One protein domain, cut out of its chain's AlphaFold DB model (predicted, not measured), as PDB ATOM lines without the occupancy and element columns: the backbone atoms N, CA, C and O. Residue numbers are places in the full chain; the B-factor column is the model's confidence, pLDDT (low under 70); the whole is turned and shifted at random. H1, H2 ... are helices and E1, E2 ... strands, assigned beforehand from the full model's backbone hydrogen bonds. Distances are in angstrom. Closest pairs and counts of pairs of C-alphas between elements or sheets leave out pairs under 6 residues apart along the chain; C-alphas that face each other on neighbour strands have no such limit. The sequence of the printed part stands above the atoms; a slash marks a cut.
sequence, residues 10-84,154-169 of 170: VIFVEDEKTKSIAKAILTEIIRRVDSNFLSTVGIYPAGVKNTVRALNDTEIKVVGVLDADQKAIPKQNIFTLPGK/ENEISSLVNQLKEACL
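Overview. This is residues 10 to 84 and 154 to 169 of the 170 residues of an uncharacterized protein of Fischerella thermalis CCMEE 5273 (UniProt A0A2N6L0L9). A small twisted sheet of four short strands makes the middle of three layers, helices on both faces of a sheet: H1 and H4 over one face, H3 over the other. H2 packs on residues 27 to 31 of H1, off the sheet. The printed part has 91 residues, in the order E1 H1 H2 E2 H3 E3 E4 H4; the sheet, E2 E1 E3 E4, is parallel, and the class is mixed. It is compact, with a radius of gyration of the C-alphas of 12.0 A and spans of 32 by 30 by 22 A.

Along the chain. E2, residues 41 to 45, and E3, residues 62 to 66, each measure 13.4 A from first to last C-alpha; E1 is residues 10 to 13, from C-alpha 10 at (115.623, 143.004, 96.822), and E4 residues 78 to 80. H1 is residues 21 to 33, 18.4 A; H2 residues 35 to 40; H3 residues 48 to 55; H4 residues 154 to 167, 20.1 A, ending at C-alpha 167, (118.252, 133.762, 93.206).

Arrangement. Within hydrogen-bond range are N 11 and O 42 of E1 and E2, 2.8 A, N 65 and O 12 of E3 and E1, 2.8 A, and N 79 and O 64 of E4 and E3, 2.8 A. E1, H1 H2, E2 is a strand-helix-strand unit, parallel neighbour strands with helices between; E2, H3, E3 is a split one, with E1 between its strands; both crossovers are right-handed. H1 is over E1 at a height over the sheet of 9.2 A. H3, on the opposite face, is over E3; the closest C-alphas are Val 48 and Gly 64, 5.4 A. H4, on the same face as H1, is only just over E3, with 3 C-alphas falling on it. Residues 29 to 33 of H1 touch H4, about perpendicular at 83 degrees; the closest C-alphas are Val 33 and Ser 158, 6.2 A. In H1, H3 and H4 every O i to N i+4 pair is within range; in H2 0 of 2 are, and 3 of 3 O i to N i+3 pairs.

Size, cuts and confidence. The C-alphas farthest apart, Asp 57 and Glu 154, are 33.6 A apart. Residues 85 to 153 are not printed; C-alphas 84 and 154 are 16.8 A apart across the cut. The link E3 to E4 is long. Residues 15 to 19 have pLDDT under 70.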
ATOM      1  N   VAL A  10     115.962 141.701  97.386       93.31
ATOM      2  CA  VAL A  10     115.623 143.004  96.822       93.31
ATOM      3  C   VAL A  10     115.448 142.847  95.315       93.31
ATOM      4  O   VAL A  10     116.358 142.415  94.610       93.31
ATOM      5  N   ILE A  11     114.262 143.184  94.822       94.12
ATOM      6  CA  ILE A  11     113.903 143.114  93.410       94.12
ATOM      7  C   ILE A  11     113.827 144.529  92.856       94.12
ATOM      8  O   ILE A  11     113.029 145.340  93.330       94.12
ATOM      9  N   PHE A  12     114.628 144.808  91.833       93.62
ATOM     10  CA  PHE A  12     114.531 146.043  91.072       93.62
ATOM     11  C   PHE A  12     113.680 145.819  89.837       93.62
ATOM     12  O   PHE A  12     113.969 144.926  89.043       93.62
ATOM     13  N   VAL A  13     112.646 146.636  89.683       92.25
ATOM     14  CA  VAL A  13     111.854 146.721  88.454       92.25
ATOM     15  C   VAL A  13     112.182 148.017  87.734       92.25
ATOM     16  O   VAL A  13     112.588 148.984  88.383       92.25
ATOM     17  N   GLU A  14     112.016 148.041  86.416       83.12
ATOM     18  CA  GLU A  14     112.217 149.276  85.666       83.12
ATOM     19  C   GLU A  14     111.237 150.369  86.092       83.12
ATOM     20  O   GLU A  14     110.086 150.120  86.461       83.12
ATOM     21  N   ASP A  15     111.759 151.592  86.086       68.75
ATOM     22  CA  ASP A  15     110.998 152.816  86.262       68.75
ATOM     23  C   ASP A  15     111.755 153.933  85.561       68.75
ATOM     24  O   ASP A  15     112.849 154.310  85.991       68.75
ATOM     25  N   GLU A  16     111.205 154.438  84.463       56.72
ATOM     26  CA  GLU A  16     111.778 155.624  83.841       56.72
ATOM     27  C   GLU A  16     111.145 156.918  84.347       56.72
ATOM     28  O   GLU A  16     111.833 157.940  84.309       56.72
ATOM     29  N   LYS A  17     109.884 156.939  84.819       54.25
ATOM     30  CA  LYS A  17     109.211 158.229  85.074       54.25
ATOM     31  C   LYS A  17     108.240 158.292  86.241       54.25
ATOM     32  O   LYS A  17     108.294 159.291  86.949       54.25
ATOM     33  N   THR A  18     107.370 157.317  86.475       48.25
ATOM     34  CA  THR A  18     106.488 157.311  87.654       48.25
ATOM     35  C   THR A  18     105.614 156.061  87.643       48.25
ATOM     36  O   THR A  18     105.029 155.737  86.620       48.25
ATOM     37  N   LYS A  19     105.403 155.466  88.825       57.69
ATOM     38  CA  LYS A  19     104.227 154.631  89.161       57.69
ATOM     39  C   LYS A  19     104.205 153.211  88.583       57.69
ATOM     40  O   LYS A  19     103.163 152.679  88.247       57.69
ATOM     41  N   SER A  20     105.359 152.552  88.617       74.69
ATOM     42  CA  SER A  20     105.538 151.140  89.008       74.69
ATOM     43  C   SER A  20     104.480 150.113  88.536       74.69
ATOM     44  O   SER A  20     104.099 149.220  89.296       74.69
ATOM     45  N   ILE A  21     104.037 150.168  87.283       90.44
ATOM     46  CA  ILE A  21     103.099 149.181  86.723       90.44
ATOM     47  C   ILE A  21     103.761 147.801  86.706       90.44
ATOM     48  O   ILE A  21     103.180 146.824  87.175       90.44
ATOM     49  N   ALA A  22     105.041 147.747  86.328       91.62
ATOM     50  CA  ALA A  22     105.872 146.555  86.461       91.62
ATOM     51  C   ALA A  22     105.903 146.011  87.904       91.62
ATOM     52  O   ALA A  22     105.777 144.805  88.126       91.62
ATOM     53  N   LYS A  23     106.000 146.893  88.912       93.75
ATOM     54  CA  LYS A  23     105.921 146.504  90.331       93.75
ATOM     55  C   LYS A  23     104.553 145.941  90.681       93.75
ATOM     56  O   LYS A  23     104.505 144.954  91.410       93.75
ATOM     57  N   ALA A  24     103.467 146.565  90.231       94.38
ATOM     58  CA  ALA A  24     102.110 146.113  90.520       94.38
ATOM     59  C   ALA A  24     101.868 144.722  89.921       94.38
ATOM     60  O   ALA A  24     101.488 143.808  90.652       94.38
ATOM     61  N   ILE A  25     102.218 144.527  88.647       95.25
ATOM     62  CA  ILE A  25     102.156 143.229  87.965       95.25
ATOM     63  C   ILE A  25     102.995 142.192  88.718       95.25
ATOM     64  O   ILE A  25     102.473 141.149  89.105       95.25
ATOM     65  N   LEU A  26     104.271 142.480  88.998       96.19
ATOM     66  CA  LEU A  26     105.148 141.538  89.697       96.19
ATOM     67  C   LEU A  26     104.637 141.199  91.104       96.19
ATOM     68  O   LEU A  26     104.697 140.048  91.533       96.19
ATOM     69  N   THR A  27     104.110 142.191  91.820       96.31
ATOM     70  CA  THR A  27     103.528 142.003  93.152       96.31
ATOM     71  C   THR A  27     102.342 141.046  93.095       96.31
ATOM     72  O   THR A  27     102.259 140.135  93.917       96.31
ATOM     73  N   GLU A  28     101.432 141.226  92.135       96.88
ATOM     74  CA  GLU A  28     100.274 140.343  91.960       96.88
ATOM     75  C   GLU A  28     100.693 138.949  91.460       96.88
ATOM     76  O   GLU A  28     100.126 137.958  91.918       96.88
ATOM     77  N   ILE A  29     101.724 138.840  90.608       97.50
ATOM     78  CA  ILE A  29     102.309 137.554  90.181       97.50
ATOM     79  C   ILE A  29     102.807 136.772  91.395       97.50
ATOM     80  O   ILE A  29     102.390 135.634  91.616       97.50
ATOM     81  N   ILE A  30     103.665 137.391  92.210       97.00
ATOM     82  CA  ILE A  30     104.212 136.734  93.397       97.00
ATOM     83  C   ILE A  30     103.078 136.401  94.367       97.00
ATOM     84  O   ILE A  30     103.046 135.297  94.893       97.00
ATOM     85  N   ARG A  31     102.104 137.299  94.561       96.62
ATOM     86  CA  ARG A  31     100.951 137.043  95.434       96.62
ATOM     87  C   ARG A  31     100.125 135.838  94.988       96.62
ATOM     88  O   ARG A  31      99.664 135.095  95.849       96.62
ATOM     89  N   ARG A  32      99.921 135.671  93.677       95.56
ATOM     90  CA  ARG A  32      99.159 134.556  93.101       95.56
ATOM     91  C   ARG A  32      99.879 133.222  93.294       95.56
ATOM     92  O   ARG A  32      99.224 132.245  93.638       95.56
ATOM     93  N   VAL A  33     101.195 133.187  93.084       96.62
ATOM     94  CA  VAL A  33     101.984 131.944  93.149       96.62
ATOM     95  C   VAL A  33     102.382 131.588  94.585       96.62
ATOM     96  O   VAL A  33     102.293 130.432  94.987       96.62
ATOM     97  N   ASP A  34     102.854 132.563  95.365       94.94
ATOM     98  CA  ASP A  34     103.308 132.375  96.745       94.94
ATOM     99  C   ASP A  34     103.251 133.689  97.550       94.94
ATOM    100  O   ASP A  34     104.195 134.487  97.600       94.94
ATOM    101  N   SER A  35     102.128 133.904  98.237       94.19
ATOM    102  CA  SER A  35     101.911 135.072  99.095       94.19
ATOM    103  C   SER A  35     102.859 135.142 100.297       94.19
ATOM    104  O   SER A  35     103.164 136.244 100.761       94.19
ATOM    105  N   ASN A  36     103.374 134.007 100.778       92.56
ATOM    106  CA  ASN A  36     104.359 133.997 101.856       92.56
ATOM    107  C   ASN A  36     105.698 134.533 101.352       92.56
ATOM    108  O   ASN A  36     106.324 135.347 102.031       92.56
ATOM    109  N   PHE A  37     106.107 134.158 100.137       93.44
ATOM    110  CA  PHE A  37     107.304 134.709  99.502       93.44
ATOM    111  C   PHE A  37     107.201 136.225  99.290       93.44
ATOM    112  O   PHE A  37     108.170 136.944  99.523       93.44
ATOM    113  N   LEU A  38     106.016 136.756  98.964       94.25
ATOM    114  CA  LEU A  38     105.830 138.207  98.841       94.25
ATOM    115  C   LEU A  38     106.233 138.972 100.116       94.25
ATOM    116  O   LEU A  38     106.777 140.075 100.046       94.25
ATOM    117  N   SER A  39     105.993 138.388 101.293       90.88
ATOM    118  CA  SER A  39     106.352 139.013 102.572       90.88
ATOM    119  C   SER A  39     107.868 139.131 102.780       90.88
ATOM    120  O   SER A  39     108.322 140.043 103.479       90.88
ATOM    121  N   THR A  40     108.662 138.282 102.122       91.25
ATOM    122  CA  THR A  40     110.120 138.219 102.287       91.25
ATOM    123  C   THR A  40     110.885 139.032 101.245       91.25
ATOM    124  O   THR A  40     112.068 139.302 101.452       91.25
ATOM    125  N   VAL A  41     110.226 139.500 100.181       93.31
ATOM    126  CA  VAL A  41     110.843 140.328  99.133       93.31
ATOM    127  C   VAL A  41     110.545 141.819  99.316       93.31
ATOM    128  O   VAL A  41     109.521 142.214  99.886       93.31
ATOM    129  N   GLY A  42     111.458 142.669  98.851       92.56
ATOM    130  CA  GLY A  42     111.229 144.102  98.665       92.56
ATOM    131  C   GLY A  42     111.310 144.449  97.183       92.56
ATOM    132  O   GLY A  42     112.311 144.128  96.558       92.56
ATOM    133  N   ILE A  43     110.276 145.086  96.625       93.12
ATOM    134  CA  ILE A  43     110.221 145.447  95.199       93.12
ATOM    135  C   ILE A  43     110.316 146.965  95.056       93.12
ATOM    136  O   ILE A  43     109.451 147.701  95.560       93.12
ATOM    137  N   TYR A  44     111.344 147.425  94.348       91.00
ATOM    138  CA  TYR A  44     111.669 148.838  94.208       91.00
ATOM    139  C   TYR A  44     111.846 149.229  92.739       91.00
ATOM    140  O   TYR A  44     112.516 148.513  91.996       91.00
ATOM    141  N   PRO A  45     111.268 150.362  92.317       89.12
ATOM    142  CA  PRO A  45     111.583 150.947  91.023       89.12
ATOM    143  C   PRO A  45     113.028 151.461  90.998       89.12
ATOM    144  O   PRO A  45     113.437 152.173  91.920       89.12
ATOM    145  N   ALA A  46     113.805 151.101  89.975       86.94
ATOM    146  CA  ALA A  46     115.142 151.643  89.733       86.94
ATOM    147  C   ALA A  46     115.636 151.328  88.310       86.94
ATOM    148  O   ALA A  46     115.112 150.458  87.620       86.94
ATOM    149  N   GLY A  47     116.749 151.951  87.909       85.94
ATOM    150  CA  GLY A  47     117.509 151.511  86.739       85.94
ATOM    151  C   GLY A  47     118.105 150.116  86.962       85.94
ATOM    152  O   GLY A  47     119.179 149.985  87.555       85.94
ATOM    153  N   VAL A  48     117.417 149.076  86.482       88.81
ATOM    154  CA  VAL A  48     117.667 147.669  86.838       88.81
ATOM    155  C   VAL A  48     119.111 147.239  86.579       88.81
ATOM    156  O   VAL A  48     119.810 146.834  87.505       88.81
ATOM    157  N   LYS A  49     119.591 147.361  85.337       88.38
ATOM    158  CA  LYS A  49     120.901 146.816  84.923       88.38
ATOM    159  C   LYS A  49     122.061 147.415  85.723       88.38
ATOM    160  O   LYS A  49     122.936 146.688  86.186       88.38
ATOM    161  N   ASN A  50     122.048 148.735  85.906       87.38
ATOM    162  CA  ASN A  50     123.098 149.441  86.642       87.38
ATOM    163  C   ASN A  50     123.038 149.126  88.140       87.38
ATOM    164  O   ASN A  50     124.078 148.902  88.752       87.38
ATOM    165  N   THR A  51     121.833 149.060  88.711       88.56
ATOM    166  CA  THR A  51     121.639 148.829  90.148       88.56
ATOM    167  C   THR A  51     122.001 147.403  90.545       88.56
ATOM    168  O   THR A  51     122.754 147.207  91.495       88.56
ATOM    169  N   VAL A  52     121.544 146.407  89.777       90.25
ATOM    170  CA  VAL A  52     121.904 144.999  90.004       90.25
ATOM    171  C   VAL A  52     123.414 144.823  89.905       90.25
ATOM    172  O   VAL A  52     124.015 144.240  90.798       90.25
ATOM    173  N   ARG A  53     124.056 145.400  88.879       88.44
ATOM    174  CA  ARG A  53     125.514 145.333  88.727       88.44
ATOM    175  C   ARG A  53     126.260 145.992  89.890       88.44
ATOM    176  O   ARG A  53     127.260 145.444  90.331       88.44
ATOM    177  N   ALA A  54     125.797 147.147  90.365       88.06
ATOM    178  CA  ALA A  54     126.438 147.870  91.462       88.06
ATOM    179  C   ALA A  54     126.322 147.138  92.809       88.06
ATOM    180  O   ALA A  54     127.214 147.248  93.644       88.06
ATOM    181  N   LEU A  55     125.234 146.395  93.017       88.12
ATOM    182  CA  LEU A  55     124.975 145.675  94.264       88.12
ATOM    183  C   LEU A  55     125.430 144.211  94.229       88.12
ATOM    184  O   LEU A  55     125.421 143.555  95.267       88.12
ATOM    185  N   ASN A  56     125.871 143.711  93.073       82.50
ATOM    186  CA  ASN A  56     126.298 142.322  92.902       82.50
ATOM    187  C   ASN A  56     127.526 141.945  93.753       82.50
ATOM    188  O   ASN A  56     127.705 140.773  94.065       82.50
ATOM    189  N   ASP A  57     128.344 142.927  94.141       82.81
ATOM    190  CA  ASP A  57     129.530 142.727  94.989       82.81
ATOM    191  C   ASP A  57     129.226 142.925  96.489       82.81
ATOM    192  O   ASP A  57     130.131 142.916  97.324       82.81
ATOM    193  N   THR A  58     127.956 143.135  96.849       85.00
ATOM    194  CA  THR A  58     127.511 143.301  98.240       85.00
ATOM    195  C   THR A  58     126.921 142.004  98.792       85.00
ATOM    196  O   THR A  58     126.552 141.105  98.043       85.00
ATOM    197  N   GLU A  59     126.754 141.914 100.113       84.19
ATOM    198  CA  GLU A  59     126.039 140.792 100.750       84.19
ATOM    199  C   GLU A  59     124.511 140.847 100.531       84.19
ATOM    200  O   GLU A  59     123.772 139.980 101.001       84.19
ATOM    201  N   ILE A  60     124.008 141.873  99.828       85.56
ATOM    202  CA  ILE A  60     122.583 142.044  99.553       85.56
ATOM    203  C   ILE A  60     122.203 141.195  98.345       85.56
ATOM    204  O   ILE A  60     122.705 141.380  97.238       85.56
ATOM    205  N   LYS A  61     121.226 140.312  98.538       90.88
ATOM    206  CA  LYS A  61     120.650 139.519  97.452       90.88
ATOM    207  C   LYS A  61     119.773 140.405  96.579       90.88
ATOM    208  O   LYS A  61     118.729 140.888  97.026       90.88
ATOM    209  N   VAL A  62     120.208 140.609  95.338       92.50
ATOM    210  CA  VAL A  62     119.547 141.482  94.367       92.50
ATOM    211  C   VAL A  62     119.196 140.738  93.086       92.50
ATOM    212  O   VAL A  62     119.969 139.924  92.581       92.50
ATOM    213  N   VAL A  63     118.028 141.055  92.537       94.44
ATOM    214  CA  VAL A  63     117.585 140.610  91.211       94.44
ATOM    215  C   VAL A  63     116.989 141.786  90.451       94.44
ATOM    216  O   VAL A  63     116.470 142.737  91.039       94.44
ATOM    217  N   GLY A  64     117.045 141.700  89.129       93.81
ATOM    218  CA  GLY A  64     116.385 142.626  88.227       93.81
ATOM    219  C   GLY A  64     115.197 141.979  87.534       93.81
ATOM    220  O   GLY A  64     115.279 140.817  87.141       93.81
ATOM    221  N   VAL A  65     114.121 142.728  87.335       94.81
ATOM    222  CA  VAL A  65     112.995 142.343  86.486       94.81
ATOM    223  C   VAL A  65     112.738 143.487  85.510       94.81
ATOM    224  O   VAL A  65     112.365 144.584  85.914       94.81
ATOM    225  N   LEU A  66     113.008 143.234  84.236       93.19
ATOM    226  CA  LEU A  66     112.785 144.171  83.139       93.19
ATOM    227  C   LEU A  66     111.373 144.015  82.569       93.19
ATOM    228  O   LEU A  66     110.705 143.001  82.806       93.19
ATOM    229  N   ASP A  67     110.976 144.976  81.746       91.94
ATOM    230  CA  ASP A  67     109.785 144.852  80.914       91.94
ATOM    231  C   ASP A  67     109.903 143.691  79.913       91.94
ATOM    232  O   ASP A  67     110.995 143.201  79.596       91.94
ATOM    233  N   ALA A  68     108.759 143.195  79.441       90.31
ATOM    234  CA  ALA A  68     108.701 141.976  78.635       90.31
ATOM    235  C   ALA A  68     109.243 142.155  77.202       90.31
ATOM    236  O   ALA A  68     109.593 141.178  76.540       90.31
ATOM    237  N   ASP A  69     109.345 143.396  76.725       88.75
ATOM    238  CA  ASP A  69     109.967 143.749  75.446       88.75
ATOM    239  C   ASP A  69     111.501 143.868  75.526       88.75
ATOM    240  O   ASP A  69     112.180 144.026  74.505       88.75
ATOM    241  N   GLN A  70     112.076 143.727  76.724       90.50
ATOM    242  CA  GLN A  70     113.514 143.722  76.932       90.50
ATOM    243  C   GLN A  70     114.124 142.317  76.932       90.50
ATOM    244  O   GLN A  70     113.468 141.281  77.017       90.50
ATOM    245  N   LYS A  71     115.458 142.272  76.858       91.12
ATOM    246  CA  LYS A  71     116.220 141.024  76.893       91.12
ATOM    247  C   LYS A  71     116.667 140.678  78.314       91.12
ATOM    248  O   LYS A  71     117.522 141.365  78.874       91.12
ATOM    249  N   ALA A  72     116.171 139.556  78.835       91.94
ATOM    250  CA  ALA A  72     116.641 138.969  80.089       91.94
ATOM    251  C   ALA A  72     118.147 138.639  80.054       91.94
ATOM    252  O   ALA A  72     118.710 138.259  79.020       91.94
ATOM    253  N   ILE A  73     118.794 138.710  81.219       93.94
ATOM    254  CA  ILE A  73     120.192 138.317  81.431       93.94
ATOM    255  C   ILE A  73     120.256 137.395  82.664       93.94
ATOM    256  O   ILE A  73     120.744 137.806  83.720       93.94
ATOM    257  N   PRO A  74     119.811 136.122  82.564       90.12
ATOM    258  CA  PRO A  74     119.704 135.232  83.728       90.12
ATOM    259  C   PRO A  74     121.033 134.994  84.455       90.12
ATOM    260  O   PRO A  74     121.061 134.786  85.662       90.12
ATOM    261  N   LYS A  75     122.161 135.082  83.733       88.19
ATOM    262  CA  LYS A  75     123.512 134.988  84.315       88.19
ATOM    263  C   LYS A  75     123.833 136.112  85.307       88.19
ATOM    264  O   LYS A  75     124.753 135.951  86.095       88.19
ATOM    265  N   GLN A  76     123.117 137.233  85.237       89.00
ATOM    266  CA  GLN A  76     123.249 138.385  86.133       89.00
ATOM    267  C   GLN A  76     122.027 138.532  87.052       89.00
ATOM    268  O   GLN A  76     121.810 139.610  87.585       89.00
ATOM    269  N   ASN A  77     121.204 137.484  87.209       92.19
ATOM    270  CA  ASN A  77     119.953 137.544  87.975       92.19
ATOM    271  C   ASN A  77     118.974 138.624  87.464       92.19
ATOM    272  O   ASN A  77     118.238 139.228  88.243       92.19
ATOM    273  N   ILE A  78     118.976 138.881  86.152       94.12
ATOM    274  CA  ILE A  78     118.052 139.812  85.494       94.12
ATOM    275  C   ILE A  78     117.070 139.004  84.647       94.12
ATOM    276  O   ILE A  78     117.460 138.351  83.676       94.12
ATOM    277  N   PHE A  79     115.797 139.074  85.010       95.44
ATOM    278  CA  PHE A  79     114.672 138.401  84.370       95.44
ATOM    279  C   PHE A  79     113.749 139.428  83.704       95.44
ATOM    280  O   PHE A  79     114.025 140.627  83.735       95.44
ATOM    281  N   THR A  80     112.669 138.966  83.084       94.75
ATOM    282  CA  THR A  80     111.657 139.811  82.436       94.75
ATOM    283  C   THR A  80     110.275 139.463  82.966       94.75
ATOM    284  O   THR A  80     110.038 138.334  83.404       94.75
ATOM    285  N   LEU A  81     109.361 140.426  82.915       94.38
ATOM    286  CA  LEU A  81     107.939 140.154  83.088       94.38
ATOM    287  C   LEU A  81     107.418 139.205  81.991       94.38
ATOM    288  O   LEU A  81     108.010 139.132  80.909       94.38
ATOM    289  N   PRO A  82     106.325 138.472  82.263       92.50
ATOM    290  CA  PRO A  82     105.601 137.743  81.228       92.50
ATOM    291  C   PRO A  82     105.023 138.706  80.183       92.50
ATOM    292  O   PRO A  82     104.679 139.843  80.507       92.50
ATOM    293  N   GLY A  83     104.888 138.236  78.941       90.62
ATOM    294  CA  GLY A  83     104.384 139.037  77.816       90.62
ATOM    295  C   GLY A  83     105.434 139.341  76.743       90.62
ATOM    296  O   GLY A  83     106.436 138.638  76.610       90.62
ATOM    297  N   LYS A  84     105.163 140.357  75.915       91.75
ATOM    298  CA  LYS A  84     106.018 140.772  74.786       91.75
ATOM    299  C   LYS A  84     106.147 142.284  74.618       91.75
ATOM    300  O   LYS A  84     106.996 142.722  73.847       91.75
ATOM    301  N   GLU A 154      99.708 129.625  84.253       93.94
ATOM    302  CA  GLU A 154     100.278 129.240  85.556       93.94
ATOM    303  C   GLU A 154     101.762 128.851  85.463       93.94
ATOM    304  O   GLU A 154     102.562 129.178  86.338       93.94
ATOM    305  N   ASN A 155     102.144 128.173  84.380       93.94
ATOM    306  CA  ASN A 155     103.513 127.734  84.127       93.94
ATOM    307  C   ASN A 155     104.483 128.910  83.936       93.94
ATOM    308  O   ASN A 155     105.620 128.833  84.396       93.94
ATOM    309  N   GLU A 156     104.044 129.986  83.283       92.38
ATOM    310  CA  GLU A 156     104.869 131.166  83.015       92.38
ATOM    311  C   GLU A 156     105.143 131.938  84.310       92.38
ATOM    312  O   GLU A 156     106.298 132.171  84.672       92.38
ATOM    313  N   ILE A 157     104.087 132.232  85.075       95.25
ATOM    314  CA  ILE A 157     104.212 132.956  86.346       95.25
ATOM    315  C   ILE A 157     104.946 132.131  87.412       95.25
ATOM    316  O   ILE A 157     105.781 132.671  88.140       95.25
ATOM    317  N   SER A 158     104.709 130.815  87.471       95.69
ATOM    318  CA  SER A 158     105.415 129.924  88.396       95.69
ATOM    319  C   SER A 158     106.896 129.822  88.053       95.69
ATOM    320  O   SER A 158     107.735 129.808  88.953       95.69
ATOM    321  N   SER A 159     107.240 129.783  86.760       95.12
ATOM    322  CA  SER A 159     108.636 129.757  86.318       95.12
ATOM    323  C   SER A 159     109.388 131.009  86.768       95.12
ATOM    324  O   SER A 159     110.456 130.874  87.365       95.12
ATOM    325  N   LEU A 160     108.807 132.199  86.577       95.81
ATOM    326  CA  LEU A 160     109.403 133.454  87.038       95.81
ATOM    327  C   LEU A 160     109.590 133.462  88.562       95.81
ATOM    328  O   LEU A 160     110.680 133.746  89.052       95.81
ATOM    329  N   VAL A 161     108.560 133.103  89.333       96.38
ATOM    330  CA  VAL A 161     108.651 133.103  90.805       96.38
ATOM    331  C   VAL A 161     109.684 132.094  91.312       96.38
ATOM    332  O   VAL A 161     110.417 132.395  92.255       96.38
ATOM    333  N   ASN A 162     109.808 130.932  90.673       95.19
ATOM    334  CA  ASN A 162     110.840 129.956  91.019       95.19
ATOM    335  C   ASN A 162     112.250 130.480  90.719       95.19
ATOM    336  O   ASN A 162     113.127 130.344  91.567       95.19
ATOM    337  N   GLN A 163     112.459 131.159  89.588       94.44
ATOM    338  CA  GLN A 163     113.739 131.811  89.278       94.44
ATOM    339  C   GLN A 163     114.114 132.875  90.322       94.44
ATOM    340  O   GLN A 163     115.268 132.945  90.749       94.44
ATOM    341  N   LEU A 164     113.140 133.667  90.784       94.38
ATOM    342  CA  LEU A 164     113.351 134.656  91.846       94.38
ATOM    343  C   LEU A 164     113.730 133.985  93.175       94.38
ATOM    344  O   LEU A 164     114.647 134.441  93.854       94.38
ATOM    345  N   LYS A 165     113.074 132.874  93.534       93.00
ATOM    346  CA  LYS A 165     113.407 132.090  94.735       93.00
ATOM    347  C   LYS A 165     114.790 131.451  94.651       93.00
ATOM    348  O   LYS A 165     115.521 131.461  95.636       93.00
ATOM    349  N   GLU A 166     115.172 130.915  93.496       91.00
ATOM    350  CA  GLU A 166     116.509 130.352  93.281       91.00
ATOM    351  C   GLU A 166     117.602 131.413  93.432       91.00
ATOM    352  O   GLU A 166     118.664 131.132  93.991       91.00
ATOM    353  N   ALA A 167     117.339 132.647  92.997       87.00
ATOM    354  CA  ALA A 167     118.252 133.762  93.206       87.00
ATOM    355  C   ALA A 167     118.410 134.141  94.693       87.00
ATOM    356  O   ALA A 167     119.462 134.649  95.068       87.00
ATOM    357  N   CYS A 168     117.435 133.831  95.559       80.81
ATOM    358  CA  CYS A 168     117.582 133.982  97.012       80.81
ATOM    359  C   CYS A 168     118.536 132.964  97.644       80.81
ATOM    360  O   CYS A 168     118.950 133.168  98.782       80.81
ATOM    361  N   LEU A 169     118.806 131.826  97.000       77.50
ATOM    362  CA  LEU A 169     119.597 130.737  97.591       77.50
ATOM    363  C   LEU A 169     121.084 130.815  97.242       77.50
ATOM    364  O   LEU A 169     121.892 130.192  97.928       77.50
TER     365      LEU A 169